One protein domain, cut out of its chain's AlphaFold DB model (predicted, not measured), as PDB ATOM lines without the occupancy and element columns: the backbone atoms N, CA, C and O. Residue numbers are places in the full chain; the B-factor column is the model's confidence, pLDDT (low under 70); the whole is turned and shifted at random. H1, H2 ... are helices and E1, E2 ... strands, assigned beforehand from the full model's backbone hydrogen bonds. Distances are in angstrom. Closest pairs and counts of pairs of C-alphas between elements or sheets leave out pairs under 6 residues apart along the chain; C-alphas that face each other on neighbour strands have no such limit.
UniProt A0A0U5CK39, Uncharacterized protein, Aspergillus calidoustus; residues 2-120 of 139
ATOM      1  N   LEU A   2      -3.307 -49.996  20.200       79.94
ATOM      2  CA  LEU A   2      -3.723 -49.933  21.618       79.94
ATOM      3  C   LEU A   2      -4.053 -51.321  22.203       79.94
ATOM      4  O   LEU A   2      -3.529 -51.701  23.244       79.94
ATOM      5  N   ASP A   3      -4.823 -52.132  21.475       83.81
ATOM      6  CA  ASP A   3      -5.224 -53.484  21.917       83.81
ATOM      7  C   ASP A   3      -4.057 -54.460  22.065       83.81
ATOM      8  O   ASP A   3      -4.141 -55.472  22.756       83.81
ATOM      9  N   HIS A   4      -2.957 -54.190  21.369       86.38
ATOM     10  CA  HIS A   4      -1.725 -54.948  21.546       86.38
ATOM     11  C   HIS A   4      -1.137 -54.686  22.936       86.38
ATOM     12  O   HIS A   4      -0.954 -55.631  23.692       86.38
ATOM     13  N   VAL A   5      -0.994 -53.411  23.308       89.31
ATOM     14  CA  VAL A   5      -0.491 -52.984  24.619       89.31
ATOM     15  C   VAL A   5      -1.405 -53.470  25.745       89.31
ATOM     16  O   VAL A   5      -0.921 -54.039  26.717       89.31
ATOM     17  N   LYS A   6      -2.734 -53.352  25.587       88.81
ATOM     18  CA  LYS A   6      -3.707 -53.890  26.560       88.81
ATOM     19  C   LYS A   6      -3.533 -55.403  26.789       88.81
ATOM     20  O   LYS A   6      -3.675 -55.859  27.920       88.81
ATOM     21  N   ARG A   7      -3.236 -56.182  25.737       90.44
ATOM     22  CA  ARG A   7      -3.026 -57.643  25.827       90.44
ATOM     23  C   ARG A   7      -1.684 -58.021  26.447       90.44
ATOM     24  O   ARG A   7      -1.631 -58.991  27.194       90.44
ATOM     25  N   GLU A   8      -0.621 -57.283  26.142       92.81
ATOM     26  CA  GLU A   8       0.709 -57.524  26.723       92.81
ATOM     27  C   GLU A   8       0.804 -57.075  28.184       92.81
ATOM     28  O   GLU A   8       1.573 -57.639  28.962       92.81
ATOM     29  N   HIS A   9      -0.029 -56.113  28.582       90.81
ATOM     30  CA  HIS A   9      -0.079 -55.569  29.932       90.81
ATOM     31  C   HIS A   9      -1.488 -55.698  30.527       90.81
ATOM     32  O   HIS A   9      -2.177 -54.692  30.670       90.81
ATOM     33  N   PRO A  10      -1.952 -56.898  30.922       89.38
ATOM     34  CA  PRO A  10      -3.328 -57.106  31.396       89.38
ATOM     35  C   PRO A  10      -3.681 -56.306  32.664       89.38
ATOM     36  O   PRO A  10      -4.854 -56.049  32.927       89.38
ATOM     37  N   THR A  11      -2.673 -55.872  33.425       89.38
ATOM     38  CA  THR A  11      -2.798 -55.005  34.607       89.38
ATOM     39  C   THR A  11      -2.780 -53.510  34.267       89.38
ATOM     40  O   THR A  11      -2.682 -52.685  35.166       89.38
ATOM     41  N   TRP A  12      -2.898 -53.116  32.991       88.38
ATOM     42  CA  TRP A  12      -2.899 -51.704  32.572       88.38
ATOM     43  C   TRP A  12      -3.966 -50.858  33.284       88.38
ATOM     44  O   TRP A  12      -3.846 -49.642  33.348       88.38
ATOM     45  N   LYS A  13      -5.022 -51.472  33.827       86.94
ATOM     46  CA  LYS A  13      -6.043 -50.758  34.608       86.94
ATOM     47  C   LYS A  13      -5.502 -50.216  35.936       86.94
ATOM     48  O   LYS A  13      -6.024 -49.213  36.415       86.94
ATOM     49  N   ASP A  14      -4.475 -50.853  36.495       91.06
ATOM     50  CA  ASP A  14      -3.808 -50.415  37.725       91.06
ATOM     51  C   ASP A  14      -2.855 -49.237  37.452       91.06
ATOM     52  O   ASP A  14      -2.698 -48.357  38.296       91.06
ATOM     53  N   ASP A  15      -2.272 -49.193  36.249       88.94
ATOM     54  CA  ASP A  15      -1.474 -48.072  35.743       88.94
ATOM     55  C   ASP A  15      -1.823 -47.753  34.274       88.94
ATOM     56  O   ASP A  15      -1.192 -48.271  33.341       88.94
ATOM     57  N   PRO A  16      -2.818 -46.874  34.043       86.25
ATOM     58  CA  PRO A  16      -3.254 -46.516  32.697       86.25
ATOM     59  C   PRO A  16      -2.165 -45.874  31.835       86.25
ATOM     60  O   PRO A  16      -2.282 -45.884  30.610       86.25
ATOM     61  N   ASN A  17      -1.093 -45.336  32.428       87.25
ATOM     62  CA  ASN A  17      -0.035 -44.660  31.676       87.25
ATOM     63  C   ASN A  17       0.766 -45.615  30.790       87.25
ATOM     64  O   ASN A  17       1.326 -45.181  29.782       87.25
ATOM     65  N   ILE A  18       0.744 -46.915  31.097       89.25
ATOM     66  CA  ILE A  18       1.302 -47.978  30.252       89.25
ATOM     67  C   ILE A  18       0.721 -47.938  28.833       89.25
ATOM     68  O   ILE A  18       1.425 -48.232  27.871       89.25
ATOM     69  N   LEU A  19      -0.531 -47.503  28.670       87.44
ATOM     70  CA  LEU A  19      -1.163 -47.381  27.354       87.44
ATOM     71  C   LEU A  19      -0.495 -46.338  26.442       87.44
ATOM     72  O   LEU A  19      -0.717 -46.366  25.231       87.44
ATOM     73  N   ILE A  20       0.313 -45.441  27.014       87.12
ATOM     74  CA  ILE A  20       1.125 -44.460  26.287       87.12
ATOM     75  C   ILE A  20       2.593 -44.879  26.315       87.12
ATOM     76  O   ILE A  20       3.201 -45.022  25.261       87.12
ATOM     77  N   THR A  21       3.156 -45.143  27.498       87.06
ATOM     78  CA  THR A  21       4.598 -45.407  27.666       87.06
ATOM     79  C   THR A  21       5.061 -46.731  27.058       87.06
ATOM     80  O   THR A  21       6.253 -46.908  26.826       87.06
ATOM     81  N   LYS A  22       4.140 -47.665  26.786       88.62
ATOM     82  CA  LYS A  22       4.399 -48.925  26.067       88.62
ATOM     83  C   LYS A  22       3.756 -48.961  24.681       88.62
ATOM     84  O   LYS A  22       3.598 -50.027  24.096       88.62
ATOM     85  N   ASN A  23       3.362 -47.804  24.153       87.81
ATOM     86  CA  ASN A  23       2.742 -47.677  22.843       87.81
ATOM     87  C   ASN A  23       3.621 -46.830  21.925       87.81
ATOM     88  O   ASN A  23       3.546 -45.600  21.936       87.81
ATOM     89  N   ASP A  24       4.409 -47.498  21.085       85.75
ATOM     90  CA  ASP A  24       5.354 -46.848  20.171       85.75
ATOM     91  C   ASP A  24       4.690 -45.778  19.300       85.75
ATOM     92  O   ASP A  24       5.271 -44.718  19.072       85.75
ATOM     93  N   ALA A  25       3.449 -45.997  18.855       84.88
ATOM     94  CA  ALA A  25       2.720 -45.016  18.056       84.88
ATOM     95  C   ALA A  25       2.348 -43.763  18.867       84.88
ATOM     96  O   ALA A  25       2.425 -42.650  18.347       84.88
ATOM     97  N   ALA A  26       1.979 -43.921  20.140       85.56
ATOM     98  CA  ALA A  26       1.674 -42.792  21.014       85.56
ATOM     99  C   ALA A  26       2.936 -41.979  21.338       85.56
ATOM    100  O   ALA A  26       2.917 -40.754  21.228       85.56
ATOM    101  N   MET A  27       4.043 -42.660  21.645       86.56
ATOM    102  CA  MET A  27       5.357 -42.043  21.857       86.56
ATOM    103  C   MET A  27       5.856 -41.322  20.590       86.56
ATOM    104  O   MET A  27       6.348 -40.197  20.658       86.56
ATOM    105  N   SER A  28       5.645 -41.921  19.414       86.12
ATOM    106  CA  SER A  28       5.952 -41.310  18.112       86.12
ATOM    107  C   SER A  28       5.230 -39.981  17.922       86.12
ATOM    108  O   SER A  28       5.843 -38.995  17.521       86.12
ATOM    109  N   LEU A  29       3.931 -39.939  18.229       86.38
ATOM    110  CA  LEU A  29       3.135 -38.718  18.121       86.38
ATOM    111  C   LEU A  29       3.646 -37.618  19.055       86.38
ATOM    112  O   LEU A  29       3.686 -36.465  18.640       86.38
ATOM    113  N   LEU A  30       4.082 -37.961  20.272       88.19
ATOM    114  CA  LEU A  30       4.659 -36.990  21.211       88.19
ATOM    115  C   LEU A  30       5.940 -36.358  20.676       88.19
ATOM    116  O   LEU A  30       6.119 -35.144  20.776       88.19
ATOM    117  N   HIS A  31       6.796 -37.156  20.044       89.69
ATOM    118  CA  HIS A  31       7.949 -36.617  19.341       89.69
ATOM    119  C   HIS A  31       7.524 -35.696  18.181       89.69
ATOM    120  O   HIS A  31       8.011 -34.573  18.100       89.69
ATOM    121  N   PHE A  32       6.559 -36.103  17.346       88.56
ATOM    122  CA  PHE A  32       6.107 -35.300  16.199       88.56
ATOM    123  C   PHE A  32       5.468 -33.956  16.565       88.56
ATOM    124  O   PHE A  32       5.621 -32.991  15.821       88.56
ATOM    125  N   ILE A  33       4.732 -33.871  17.678       89.06
ATOM    126  CA  ILE A  33       4.139 -32.598  18.126       89.06
ATOM    127  C   ILE A  33       5.157 -31.681  18.808       89.06
ATOM    128  O   ILE A  33       4.851 -30.516  19.076       89.06
ATOM    129  N   SER A  34       6.337 -32.207  19.134       92.75
ATOM    130  CA  SER A  34       7.392 -31.413  19.737       92.75
ATOM    131  C   SER A  34       7.939 -30.447  18.696       92.75
ATOM    132  O   SER A  34       8.246 -30.823  17.570       92.75
ATOM    133  N   THR A  35       8.076 -29.185  19.073       94.69
ATOM    134  CA  THR A  35       8.595 -28.118  18.212       94.69
ATOM    135  C   THR A  35       9.972 -27.646  18.647       94.69
ATOM    136  O   THR A  35      10.605 -26.842  17.963       94.69
ATOM    137  N   THR A  36      10.435 -28.075  19.818       94.88
ATOM    138  CA  THR A  36      11.700 -27.623  20.387       94.88
ATOM    139  C   THR A  36      12.357 -28.753  21.161       94.88
ATOM    140  O   THR A  36      11.684 -29.471  21.896       94.88
ATOM    141  N   GLN A  37      13.674 -28.866  21.016       93.00
ATOM    142  CA  GLN A  37      14.524 -29.685  21.871       93.00
ATOM    143  C   GLN A  37      15.472 -28.783  22.664       93.00
ATOM    144  O   GLN A  37      15.988 -27.797  22.133       93.00
ATOM    145  N   VAL A  38      15.694 -29.112  23.932       94.19
ATOM    146  CA  VAL A  38      16.573 -28.372  24.840       94.19
ATOM    147  C   VAL A  38      17.489 -29.356  25.553       94.19
ATOM    148  O   VAL A  38      17.035 -30.384  26.047       94.19
ATOM    149  N   LEU A  39      18.771 -29.015  25.628       93.81
ATOM    150  CA  LEU A  39      19.749 -29.703  26.463       93.81
ATOM    151  C   LEU A  39      20.016 -28.863  27.710       93.81
ATOM    152  O   LEU A  39      20.322 -27.674  27.608       93.81
ATOM    153  N   ILE A  40      19.889 -29.477  28.883       95.56
ATOM    154  CA  ILE A  40      20.035 -28.813  30.177       95.56
ATOM    155  C   ILE A  40      21.144 -29.505  30.968       95.56
ATOM    156  O   ILE A  40      21.093 -30.715  31.192       95.56
ATOM    157  N   ALA A  41      22.122 -28.713  31.413       95.75
ATOM    158  CA  ALA A  41      23.109 -29.113  32.408       95.75
ATOM    159  C   ALA A  41      22.604 -28.704  33.795       95.75
ATOM    160  O   ALA A  41      22.717 -27.541  34.194       95.75
ATOM    161  N   ASP A  42      21.987 -29.645  34.503       96.12
ATOM    162  CA  ASP A  42      21.514 -29.452  35.871       96.12
ATOM    163  C   ASP A  42      22.485 -30.077  36.882       96.12
ATOM    164  O   ASP A  42      23.577 -30.525  36.537       96.12
ATOM    165  N   LYS A  43      22.109 -30.092  38.165       97.44
ATOM    166  CA  LYS A  43      22.945 -30.700  39.206       97.44
ATOM    167  C   LYS A  43      23.278 -32.167  38.896       97.44
ATOM    168  O   LYS A  43      24.423 -32.568  39.058       97.44
ATOM    169  N   GLU A  44      22.293 -32.944  38.451       95.19
ATOM    170  CA  GLU A  44      22.477 -34.366  38.155       95.19
ATOM    171  C   GLU A  44      23.437 -34.570  36.979       95.19
ATOM    172  O   GLU A  44      24.212 -35.520  36.993       95.19
ATOM    173  N   THR A  45      23.472 -33.649  36.009       95.50
ATOM    174  CA  THR A  45      24.500 -33.655  34.960       95.50
ATOM    175  C   THR A  45      25.905 -33.589  35.541       95.50
ATOM    176  O   THR A  45      26.758 -34.364  35.130       95.50
ATOM    177  N   PHE A  46      26.158 -32.732  36.528       94.12
ATOM    178  CA  PHE A  46      27.488 -32.655  37.145       94.12
ATOM    179  C   PHE A  46      27.829 -33.881  38.004       94.12
ATOM    180  O   PHE A  46      29.008 -34.171  38.196       94.12
ATOM    181  N   ASP A  47      26.821 -34.605  38.494       96.56
ATOM    182  CA  ASP A  47      27.006 -35.826  39.285       96.56
ATOM    183  C   ASP A  47      27.154 -37.088  38.405       96.56
ATOM    184  O   ASP A  47      27.749 -38.075  38.840       96.56
ATOM    185  N   THR A  48      26.607 -37.080  37.183       93.75
ATOM    186  CA  THR A  48      26.465 -38.283  36.332       93.75
ATOM    187  C   THR A  48      27.079 -38.173  34.940       93.75
ATOM    188  O   THR A  48      27.143 -39.180  34.244       93.75
ATOM    189  N   ASP A  49      27.514 -36.979  34.539       93.06
ATOM    190  CA  ASP A  49      27.983 -36.637  33.188       93.06
ATOM    191  C   ASP A  49      26.924 -36.813  32.077       93.06
ATOM    192  O   ASP A  49      27.240 -36.952  30.897       93.06
ATOM    193  N   LYS A  50      25.631 -36.774  32.442       93.38
ATOM    194  CA  LYS A  50      24.500 -36.888  31.503       93.38
ATOM    195  C   LYS A  50      23.655 -35.617  31.446       93.38
ATOM    196  O   LYS A  50      23.130 -35.161  32.467       93.38
ATOM    197  N   LEU A  51      23.438 -35.065  30.251       93.56
ATOM    198  CA  LEU A  51      22.501 -33.948  30.062       93.56
ATOM    199  C   LEU A  51      21.061 -34.420  30.224       93.56
ATOM    200  O   LEU A  51      20.719 -35.554  29.881       93.56
ATOM    201  N   LEU A  52      20.203 -33.519  30.694       94.19
ATOM    202  CA  LEU A  52      18.767 -33.673  30.517       94.19
ATOM    203  C   LEU A  52      18.392 -33.171  29.121       94.19
ATOM    204  O   LEU A  52      18.510 -31.980  28.829       94.19
ATOM    205  N   LEU A  53      17.926 -34.081  28.273       94.19
ATOM    206  CA  LEU A  53      17.307 -33.760  26.994       94.19
ATOM    207  C   LEU A  53      15.800 -33.617  27.203       94.19
ATOM    208  O   LEU A  53      15.154 -34.534  27.712       94.19
ATOM    209  N   VAL A  54      15.246 -32.474  26.806       94.25
ATOM    210  CA  VAL A  54      13.828 -32.136  26.957       94.25
ATOM    211  C   VAL A  54      13.235 -31.784  25.602       94.25
ATOM    212  O   VAL A  54      13.757 -30.920  24.898       94.25
ATOM    213  N   TYR A  55      12.115 -32.415  25.262       94.19
ATOM    214  CA  TYR A  55      11.289 -32.074  24.111       94.19
ATOM    215  C   TYR A  55      10.074 -31.275  24.572       94.19
ATOM    216  O   TYR A  55       9.452 -31.598  25.586       94.19
ATOM    217  N   LEU A  56       9.754 -30.220  23.826       94.50
ATOM    218  CA  LEU A  56       8.680 -29.288  24.144       94.50
ATOM    219  C   LEU A  56       7.706 -29.149  22.976       94.50
ATOM    220  O   LEU A  56       8.135 -29.071  21.823       94.50
ATOM    221  N   ASP A  57       6.413 -29.048  23.274       93.19
ATOM    222  CA  ASP A  57       5.387 -28.664  22.299       93.19
ATOM    223  C   ASP A  57       5.410 -27.153  21.992       93.19
ATOM    224  O   ASP A  57       6.153 -26.367  22.588       93.19
ATOM    225  N   ALA A  58       4.528 -26.716  21.089       92.12
ATOM    226  CA  ALA A  58       4.393 -25.307  20.705       92.12
ATOM    227  C   ALA A  58       3.986 -24.365  21.860       92.12
ATOM    228  O   ALA A  58       4.065 -23.144  21.720       92.12
ATOM    229  N   LYS A  59       3.521 -24.911  22.988       91.75
ATOM    230  CA  LYS A  59       3.147 -24.174  24.201       91.75
ATOM    231  C   LYS A  59       4.213 -24.275  25.296       91.75
ATOM    232  O   LYS A  59       3.967 -23.800  26.399       91.75
ATOM    233  N   GLN A  60       5.380 -24.845  24.988       92.44
ATOM    234  CA  GLN A  60       6.479 -25.085  25.924       92.44
ATOM    235  C   GLN A  60       6.153 -26.093  27.037       92.44
ATOM    236  O   GLN A  60       6.812 -26.103  28.077       92.44
ATOM    237  N   ASN A  61       5.170 -26.969  26.829       91.94
ATOM    238  CA  ASN A  61       4.957 -28.115  27.704       91.94
ATOM    239  C   ASN A  61       5.963 -29.208  27.363       91.94
ATOM    240  O   ASN A  61       6.197 -29.487  26.189       91.94
ATOM    241  N   ILE A  62       6.492 -29.874  28.387       92.81
ATOM    242  CA  ILE A  62       7.343 -31.052  28.205       92.81
ATOM    243  C   ILE A  62       6.504 -32.172  27.602       92.81
ATOM    244  O   ILE A  62       5.519 -32.590  28.203       92.81
ATOM    245  N   THR A  63       6.896 -32.663  26.434       92.38
ATOM    246  CA  THR A  63       6.301 -33.849  25.805       92.38
ATOM    247  C   THR A  63       7.027 -35.100  26.283       92.38
ATOM    248  O   THR A  63       6.403 -36.050  26.755       92.38
ATOM    249  N   MET A  64       8.358 -35.070  26.220       93.00
ATOM    250  CA  MET A  64       9.265 -36.152  26.586       93.00
ATOM    251  C   MET A  64      10.540 -35.576  27.197       93.00
ATOM    252  O   MET A  64      10.995 -34.501  26.805       93.00
ATOM    253  N   GLN A  65      11.154 -36.309  28.116       94.44
ATOM    254  CA  GLN A  65      12.464 -35.963  28.653       94.44
ATOM    255  C   GLN A  65      13.250 -37.204  29.063       94.44
ATOM    256  O   GLN A  65      12.667 -38.237  29.381       94.44
ATOM    257  N   GLY A  66      14.572 -37.109  29.105       92.81
ATOM    258  CA  GLY A  66      15.417 -38.206  29.567       92.81
ATOM    259  C   GLY A  66      16.882 -37.818  29.640       92.81
ATOM    260  O   GLY A  66      17.281 -36.743  29.189       92.81
ATOM    261  N   ARG A  67      17.678 -38.694  30.253       92.75
ATOM    262  CA  ARG A  67      19.119 -38.493  30.416       92.75
ATOM    263  C   ARG A  67      19.865 -39.042  29.206       92.75
ATOM    264  O   ARG A  67      19.574 -40.140  28.748       92.75
ATOM    265  N   MET A  68      20.833 -38.276  28.723       90.06
ATOM    266  CA  MET A  68      21.635 -38.590  27.543       90.06
ATOM    267  C   MET A  68      23.119 -38.395  27.858       90.06
ATOM    268  O   MET A  68      23.504 -37.387  28.450       90.06
ATOM    269  N   GLU A  69      23.945 -39.346  27.421       89.88
ATOM    270  CA  GLU A  69      25.408 -39.221  27.435       89.88
ATOM    271  C   GLU A  69      25.867 -38.111  26.485       89.88
ATOM    272  O   GLU A  69      25.376 -38.007  25.357       89.88
ATOM    273  N   ILE A  70      26.849 -37.315  26.909       79.81
ATOM    274  CA  ILE A  70      27.374 -36.214  26.099       79.81
ATOM    275  C   ILE A  70      28.658 -36.656  25.405       79.81
ATOM    276  O   ILE A  70      29.735 -36.688  25.997       79.81
ATOM    277  N   THR A  71      28.572 -36.931  24.110       89.62
ATOM    278  CA  THR A  71      29.753 -36.978  23.244       89.62
ATOM    279  C   THR A  71      29.517 -36.095  22.027       89.62
ATOM    280  O   THR A  71      28.371 -35.841  21.659       89.62
ATOM    281  N   GLU A  72      30.591 -35.614  21.400       88.62
ATOM    282  CA  GLU A  72      30.503 -34.817  20.165       88.62
ATOM    283  C   GLU A  72      29.683 -35.552  19.093       88.62
ATOM    284  O   GLU A  72      28.713 -35.010  18.571       88.62
ATOM    285  N   GLU A  73      29.965 -36.843  18.894       91.25
ATOM    286  CA  GLU A  73      29.216 -37.721  17.988       91.25
ATOM    287  C   GLU A  73      27.717 -37.792  18.327       91.25
ATOM    288  O   GLU A  73      26.870 -37.756  17.434       91.25
ATOM    289  N   ARG A  74      27.359 -37.868  19.615       88.38
ATOM    290  CA  ARG A  74      25.955 -37.933  20.048       88.38
ATOM    291  C   ARG A  74      25.218 -36.622  19.825       88.38
ATOM    292  O   ARG A  74      24.051 -36.652  19.442       88.38
ATOM    293  N   LEU A  75      25.878 -35.491  20.058       89.31
ATOM    294  CA  LEU A  75      25.294 -34.171  19.828       89.31
ATOM    295  C   LEU A  75      25.052 -33.926  18.335       89.31
ATOM    296  O   LEU A  75      23.972 -33.460  17.964       89.31
ATOM    297  N   ASP A  76      26.011 -34.304  17.490       91.50
ATOM    298  CA  ASP A  76      25.868 -34.237  16.036       91.50
ATOM    299  C   ASP A  76      24.725 -35.134  15.556       91.50
ATOM    300  O   ASP A  76      23.852 -34.687  14.807       91.50
ATOM    301  N   GLN A  77      24.673 -36.379  16.041       90.50
ATOM    302  CA  GLN A  77      23.606 -37.309  15.681       90.50
ATOM    303  C   GLN A  77      22.234 -36.800  16.134       90.50
ATOM    304  O   GLN A  77      21.292 -36.835  15.350       90.50
ATOM    305  N   LEU A  78      22.119 -36.257  17.351       89.81
ATOM    306  CA  LEU A  78      20.872 -35.675  17.850       89.81
ATOM    307  C   LEU A  78      20.386 -34.520  16.958       89.81
ATOM    308  O   LEU A  78      19.190 -34.406  16.687       89.81
ATOM    309  N   ALA A  79      21.294 -33.658  16.493       89.56
ATOM    310  CA  ALA A  79      20.948 -32.555  15.598       89.56
ATOM    311  C   ALA A  79      20.488 -33.052  14.217       89.56
ATOM    312  O   ALA A  79      19.512 -32.528  13.668       89.56
ATOM    313  N   VAL A  80      21.158 -34.073  13.669       92.44
ATOM    314  CA  VAL A  80      20.758 -34.726  12.412       92.44
ATOM    315  C   VAL A  80      19.388 -35.380  12.559       92.44
ATOM    316  O   VAL A  80      18.509 -35.127  11.735       92.44
ATOM    317  N   ASP A  81      19.185 -36.165  13.616       91.00
ATOM    318  CA  ASP A  81      17.940 -36.884  13.876       91.00
ATOM    319  C   ASP A  81      16.766 -35.913  13.981       91.00
ATOM    320  O   ASP A  81      15.757 -36.085  13.295       91.00
ATOM    321  N   TRP A  82      16.929 -34.826  14.740       89.94
ATOM    322  CA  TRP A  82      15.921 -33.775  14.835       89.94
ATOM    323  C   TRP A  82      15.603 -33.142  13.477       89.94
ATOM    324  O   TRP A  82      14.436 -33.005  13.113       89.94
ATOM    325  N   GLY A  83      16.630 -32.797  12.693       89.88
ATOM    326  CA  GLY A  83      16.457 -32.208  11.364       89.88
ATOM    327  C   GLY A  83      15.772 -33.138  10.355       89.88
ATOM    328  O   GLY A  83      15.107 -32.658   9.439       89.88
ATOM    329  N   GLN A  84      15.907 -34.454  10.527       90.81
ATOM    330  CA  GLN A  84      15.246 -35.471   9.702       90.81
ATOM    331  C   GLN A  84      13.887 -35.920  10.266       90.81
ATOM    332  O   GLN A  84      13.204 -36.725   9.631       90.81
ATOM    333  N   GLY A  85      13.483 -35.430  11.444       87.12
ATOM    334  CA  GLY A  85      12.296 -35.917  12.152       87.12
ATOM    335  C   GLY A  85      12.412 -37.385  12.579       87.12
ATOM    336  O   GLY A  85      11.404 -38.090  12.659       87.12
ATOM    337  N   ALA A  86      13.639 -37.870  12.787       88.38
ATOM    338  CA  ALA A  86      13.906 -39.212  13.270       88.38
ATOM    339  C   ALA A  86      13.621 -39.307  14.773       88.38
ATOM    340  O   ALA A  86      13.931 -38.411  15.557       88.38
ATOM    341  N   GLN A  87      13.032 -40.430  15.178       84.06
ATOM    342  CA  GLN A  87      12.602 -40.631  16.554       84.06
ATOM    343  C   GLN A  87      13.795 -40.819  17.506       84.06
ATOM    344  O   GLN A  87      14.672 -41.639  17.223       84.06
ATOM    345  N   PRO A  88      13.810 -40.149  18.675       81.00
ATOM    346  CA  PRO A  88      14.910 -40.228  19.632       81.00
ATOM    347  C   PRO A  88      14.904 -41.558  20.395       81.00
ATOM    348  O   PRO A  88      14.391 -41.644  21.508       81.00
ATOM    349  N   SER A  89      15.488 -42.606  19.808       76.94
ATOM    350  CA  SER A  89      15.420 -43.988  20.320       76.94
ATOM    351  C   SER A  89      15.791 -44.165  21.804       76.94
ATOM    352  O   SER A  89      15.220 -45.025  22.475       76.94
ATOM    353  N   GLU A  90      16.692 -43.343  22.345       74.12
ATOM    354  CA  GLU A  90      17.071 -43.368  23.766       74.12
ATOM    355  C   GLU A  90      15.942 -42.903  24.683       74.12
ATOM    356  O   GLU A  90      15.658 -43.546  25.692       74.12
ATOM    357  N   LEU A  91      15.219 -41.850  24.297       81.88
ATOM    358  CA  LEU A  91      14.072 -41.368  25.064       81.88
ATOM    359  C   LEU A  91      12.894 -42.338  25.028       81.88
ATOM    360  O   LEU A  91      12.136 -42.404  25.989       81.88
ATOM    361  N   PHE A  92      12.747 -43.117  23.956       79.69
ATOM    362  CA  PHE A  92      11.741 -44.183  23.909       79.69
ATOM    363  C   PHE A  92      12.064 -45.320  24.882       79.69
ATOM    364  O   PHE A  92      11.155 -45.952  25.413       79.69
ATOM    365  N   ARG A  93      13.352 -45.602  25.107       78.25
ATOM    366  CA  ARG A  93      13.790 -46.704  25.971       78.25
ATOM    367  C   ARG A  93      13.843 -46.313  27.442       78.25
ATOM    368  O   ARG A  93      13.427 -47.101  28.287       78.25
ATOM    369  N   GLU A  94      14.369 -45.128  27.733       79.25
ATOM    370  CA  GLU A  94      14.776 -44.728  29.087       79.25
ATOM    371  C   GLU A  94      14.183 -43.380  29.525       79.25
ATOM    372  O   GLU A  94      14.378 -42.954  30.662       79.25
ATOM    373  N   GLY A  95      13.453 -42.697  28.639       83.62
ATOM    374  CA  GLY A  95      12.833 -41.408  28.920       83.62
ATOM    375  C   GLY A  95      11.499 -41.507  29.662       83.62
ATOM    376  O   GLY A  95      10.872 -42.560  29.780       83.62
ATOM    377  N   ALA A  96      11.049 -40.355  30.145       89.94
ATOM    378  CA  ALA A  96       9.757 -40.145  30.770       89.94
ATOM    379  C   ALA A  96       8.915 -39.165  29.945       89.94
ATOM    380  O   ALA A  96       9.434 -38.289  29.250       89.94
ATOM    381  N   LEU A  97       7.597 -39.299  30.056       90.31
ATOM    382  CA  LEU A  97       6.648 -38.370  29.454       90.31
ATOM    383  C   LEU A  97       6.399 -37.186  30.372       90.31
ATOM    384  O   LEU A  97       6.409 -37.329  31.596       90.31
ATOM    385  N   GLY A  98       6.123 -36.025  29.784       87.94
ATOM    386  CA  GLY A  98       5.613 -34.913  30.570       87.94
ATOM    387  C   GLY A  98       4.229 -35.229  31.128       87.94
ATOM    388  O   GLY A  98       3.397 -35.841  30.456       87.94
ATOM    389  N   GLU A  99       3.970 -34.783  32.358       87.00
ATOM    390  CA  GLU A  99       2.749 -35.121  33.100       87.00
ATOM    391  C   GLU A  99       1.479 -34.799  32.311       87.00
ATOM    392  O   GLU A  99       0.534 -35.584  32.316       87.00
ATOM    393  N   GLY A 100       1.475 -33.687  31.571       84.25
ATOM    394  CA  GLY A 100       0.350 -33.260  30.744       84.25
ATOM    395  C   GLY A 100      -0.062 -34.264  29.667       84.25
ATOM    396  O   GLY A 100      -1.210 -34.217  29.251       84.25
ATOM    397  N   TYR A 101       0.814 -35.183  29.257       85.81
ATOM    398  CA  TYR A 101       0.567 -36.169  28.196       85.81
ATOM    399  C   TYR A 101       0.265 -37.578  28.719       85.81
ATOM    400  O   TYR A 101       0.075 -38.506  27.934       85.81
ATOM    401  N   LEU A 102       0.186 -37.741  30.040       85.00
ATOM    402  CA  LEU A 102      -0.271 -38.974  30.671       85.00
ATOM    403  C   LEU A 102      -1.786 -39.160  30.484       85.00
ATOM    404  O   LEU A 102      -2.540 -38.196  30.334       85.00
ATOM    405  N   VAL A 103      -2.254 -40.412  30.521       79.56
ATOM    406  CA  VAL A 103      -3.662 -40.775  30.234       79.56
ATOM    407  C   VAL A 103      -4.634 -40.130  31.215       79.56
ATOM    408  O   VAL A 103      -5.764 -39.774  30.878       79.56
ATOM    409  N   ASN A 104      -4.207 -40.008  32.463       74.38
ATOM    410  CA  ASN A 104      -4.999 -39.457  33.551       74.38
ATOM    411  C   ASN A 104      -5.007 -37.918  33.583       74.38
ATOM    412  O   ASN A 104      -5.885 -37.350  34.238       74.38
ATOM    413  N   SER A 105      -4.115 -37.253  32.850       74.75
ATOM    414  CA  SER A 105      -3.978 -35.794  32.846       74.75
ATOM    415  C   SER A 105      -4.970 -35.106  31.905       74.75
ATOM    416  O   SER A 105      -5.306 -35.622  30.840       74.75
ATOM    417  N   GLU A 106      -5.453 -33.918  32.284       67.62
ATOM    418  CA  GLU A 106      -6.462 -33.182  31.502       67.62
ATOM    419  C   GLU A 106      -6.023 -32.847  30.062       67.62
ATOM    420  O   GLU A 106      -6.825 -33.082  29.152       67.62
ATOM    421  N   PRO A 107      -4.786 -32.372  29.797       64.44
ATOM    422  CA  PRO A 107      -4.335 -32.140  28.423       64.44
ATOM    423  C   PRO A 107      -4.180 -33.449  27.626       64.44
ATOM    424  O   PRO A 107      -4.551 -33.511  26.455       64.44
ATOM    425  N   GLY A 108      -3.709 -34.521  28.268       62.62
ATOM    426  CA  GLY A 108      -3.434 -35.821  27.650       62.62
ATOM    427  C   GLY A 108      -4.705 -36.535  27.206       62.62
ATOM    428  O   GLY A 108      -4.754 -37.104  26.116       62.62
ATOM    429  N   LYS A 109      -5.793 -36.399  27.972       62.44
ATOM    430  CA  LYS A 109      -7.117 -36.906  27.578       62.44
ATOM    431  C   LYS A 109      -7.619 -36.329  26.257       62.44
ATOM    432  O   LYS A 109      -8.298 -37.040  25.528       62.44
ATOM    433  N   GLN A 110      -7.313 -35.071  25.927       57.22
ATOM    434  CA  GLN A 110      -7.757 -34.460  24.664       57.22
ATOM    435  C   GLN A 110      -6.914 -34.896  23.462       57.22
ATOM    436  O   GLN A 110      -7.461 -35.035  22.369       57.22
ATOM    437  N   LEU A 111      -5.611 -35.131  23.662       58.56
ATOM    438  CA  LEU A 111      -4.719 -35.650  22.620       58.56
ATOM    439  C   LEU A 111      -5.055 -37.094  22.234       58.56
ATOM    440  O   LEU A 111      -4.991 -37.435  21.056       58.56
ATOM    441  N   TYR A 112      -5.441 -37.918  23.209       64.38
ATOM    442  CA  TYR A 112      -5.699 -39.344  22.987       64.38
ATOM    443  C   TYR A 112      -7.189 -39.719  22.971       64.38
ATOM    444  O   TYR A 112      -7.518 -40.841  22.606       64.38
ATOM    445  N   GLN A 113      -8.082 -38.788  23.324       60.38
ATOM    446  CA  GLN A 113      -9.551 -38.907  23.318       60.38
ATOM    447  C   GLN A 113     -10.129 -40.182  23.956       60.38
ATOM    448  O   GLN A 113     -11.260 -40.547  23.660       60.38
ATOM    449  N   TRP A 114      -9.408 -40.858  24.855       65.94
ATOM    450  CA  TRP A 114      -9.926 -42.073  25.479       65.94
ATOM    451  C   TRP A 114     -10.959 -41.744  26.549       65.94
ATOM    452  O   TRP A 114     -10.648 -41.282  27.650       65.94
ATOM    453  N   THR A 115     -12.216 -42.014  26.231       67.94
ATOM    454  CA  THR A 115     -13.282 -42.129  27.214       67.94
ATOM    455  C   THR A 115     -13.118 -43.422  28.012       67.94
ATOM    456  O   THR A 115     -12.424 -44.359  27.615       67.94
ATOM    457  N   LYS A 116     -13.806 -43.507  29.155       64.88
ATOM    458  CA  LYS A 116     -13.892 -44.757  29.921       64.88
ATOM    459  C   LYS A 116     -14.390 -45.920  29.045       64.88
ATOM    460  O   LYS A 116     -13.913 -47.034  29.205       64.88
ATOM    461  N   GLN A 117     -15.270 -45.639  28.085       67.19
ATOM    462  CA  GLN A 117     -15.778 -46.620  27.131       67.19
ATOM    463  C   GLN A 117     -14.691 -47.096  26.148       67.19
ATOM    464  O   GLN A 117     -14.532 -48.299  25.982       67.19
ATOM    465  N   ASP A 118     -13.862 -46.198  25.605       67.31
ATOM    466  CA  ASP A 118     -12.724 -46.564  24.730       67.31
ATOM    467  C   ASP A 118     -11.677 -47.440  25.453       67.31
ATOM    468  O   ASP A 118     -10.943 -48.242  24.861       67.31
ATOM    469  N   LEU A 119     -11.590 -47.287  26.775       69.56
ATOM    470  CA  LEU A 119     -10.719 -48.084  27.633       69.56
ATOM    471  C   LEU A 119     -11.335 -49.450  27.976       69.56
ATOM    472  O   LEU A 119     -10.612 -50.449  27.986       69.56
ATOM    473  N   GLU A 120     -12.641 -49.495  28.236       66.81
ATOM    474  CA  GLU A 120     -13.379 -50.678  28.697       66.81
ATOM    475  C   GLU A 120     -13.882 -51.599  27.579       66.81
ATOM    476  O   GLU A 120     -14.197 -52.753  27.875       66.81
TER     477      GLU A 120
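This is residues 2 to 120 of the 139 residues of an uncharacterized protein of Aspergillus calidoustus (UniProt A0A0U5CK39). What shape does the model have? A strongly twisted sheet of three strands, E1, E2 and E3, has helices H3, H5 and H6 over one face; beyond the beginning of H3 a loose group of short helices, H1, H2, H7 and H8, draws the whole out in length. H4 sits at the sheet's far end, in the turn between E1 and E2. What is it made of? The 119 printed residues hold eight named helices and three named strands, along the chain H1 H2 H3 E1 H4 E2 E3 H5 H6 H7 H8; the sheet's order is E1 - E2 - E3, all antiparallel, and the class is mixed, helices and strands. How large is it? It is compact by its radius of gyration of the C-alphas, 15.4 A, yet elongated in outline, spanning 48 by 27 by 23 A.

How do the first helices meet? H1, residues 3 to 8, and H2, residues 18 to 21, only just touch, with 3 pairs of C-alphas within 8 A, the closest being those of Val 5 and Leu 19, 6.3 A apart. H2 and H3, residues 24 to 33, only just touch, also with 3 pairs, and only at the corner by their link; the closest C-alphas are those of Ile 20 and Ala 26, 5.6 A apart. How do the strands pair? E1, residues 34 to 40, and E2, residues 50 to 57, are antiparallel at 156 degrees, with N 38 and O 54 within hydrogen-bond range at 2.8 A. E2 and E3, residues 62 to 69, form an antiparallel hairpin at 159 degrees, with N 53 and O 66 within hydrogen-bond range at 2.9 A. Residues 64 to 65 of E3 also pair, antiparallel, with residues 96 to 97. Which helices are on the sheet? H3, at a height over the sheet of 10.0 A, runs across the strands, at 73 degrees to E3 on the local plane; its closest C-alpha to E3 is that of Leu 30, 5.8 A from that of Thr 63. On the same face H5, residues 72 to 84, runs along the strands, at 19 degrees to E3 on the local plane, and H6, residues 89 to 94, stands up from the sheet, the C-alphas of Leu 91 and Gly 66 being its closest to E3 at 5.7 A. H4, residues 43 to 48, is on the sheet too, only just over E2 with 3 C-alphas. What of the last helices and the helix backbones? H7, residues 106 to 112, and H8, residues 116 to 120, are not on the sheet and touch no helix. Every O i to N i+4 pair is within hydrogen-bond range in H1, H3, H4, H5, H6 and H8, and 2 of 3 in H7; H2 is too short for such a pair, and its one O i to N i+3 pair is not within range.

Where does the first helix begin? C-alpha 3 of H1 stands at (-5.224, -53.484, 21.917). How long are the longer elements? From first to last C-alpha, H3 measures 14.4 A, E1 16.6 A, E2 22.8 A, E3 19.8 A and H5 18.5 A. Where do H5 and the last helix lie? H5 begins with C-alpha 72 at (30.503, -34.817, 20.165), and H8 ends with C-alpha 120 at (-13.379, -50.678, 28.697).

Which C-alphas are farthest apart? Those of Glu 72 and Gln 117, at 48.3 A. Is there a cut, and which link is long? The printed part, residues 2 to 120 of a chain of 139, has no cut; the link from H6 to H7, 11 residues, is long. Where is confidence low? The mean pLDDT of the printed part is 85.9, but residues 106 to 120 are under 70.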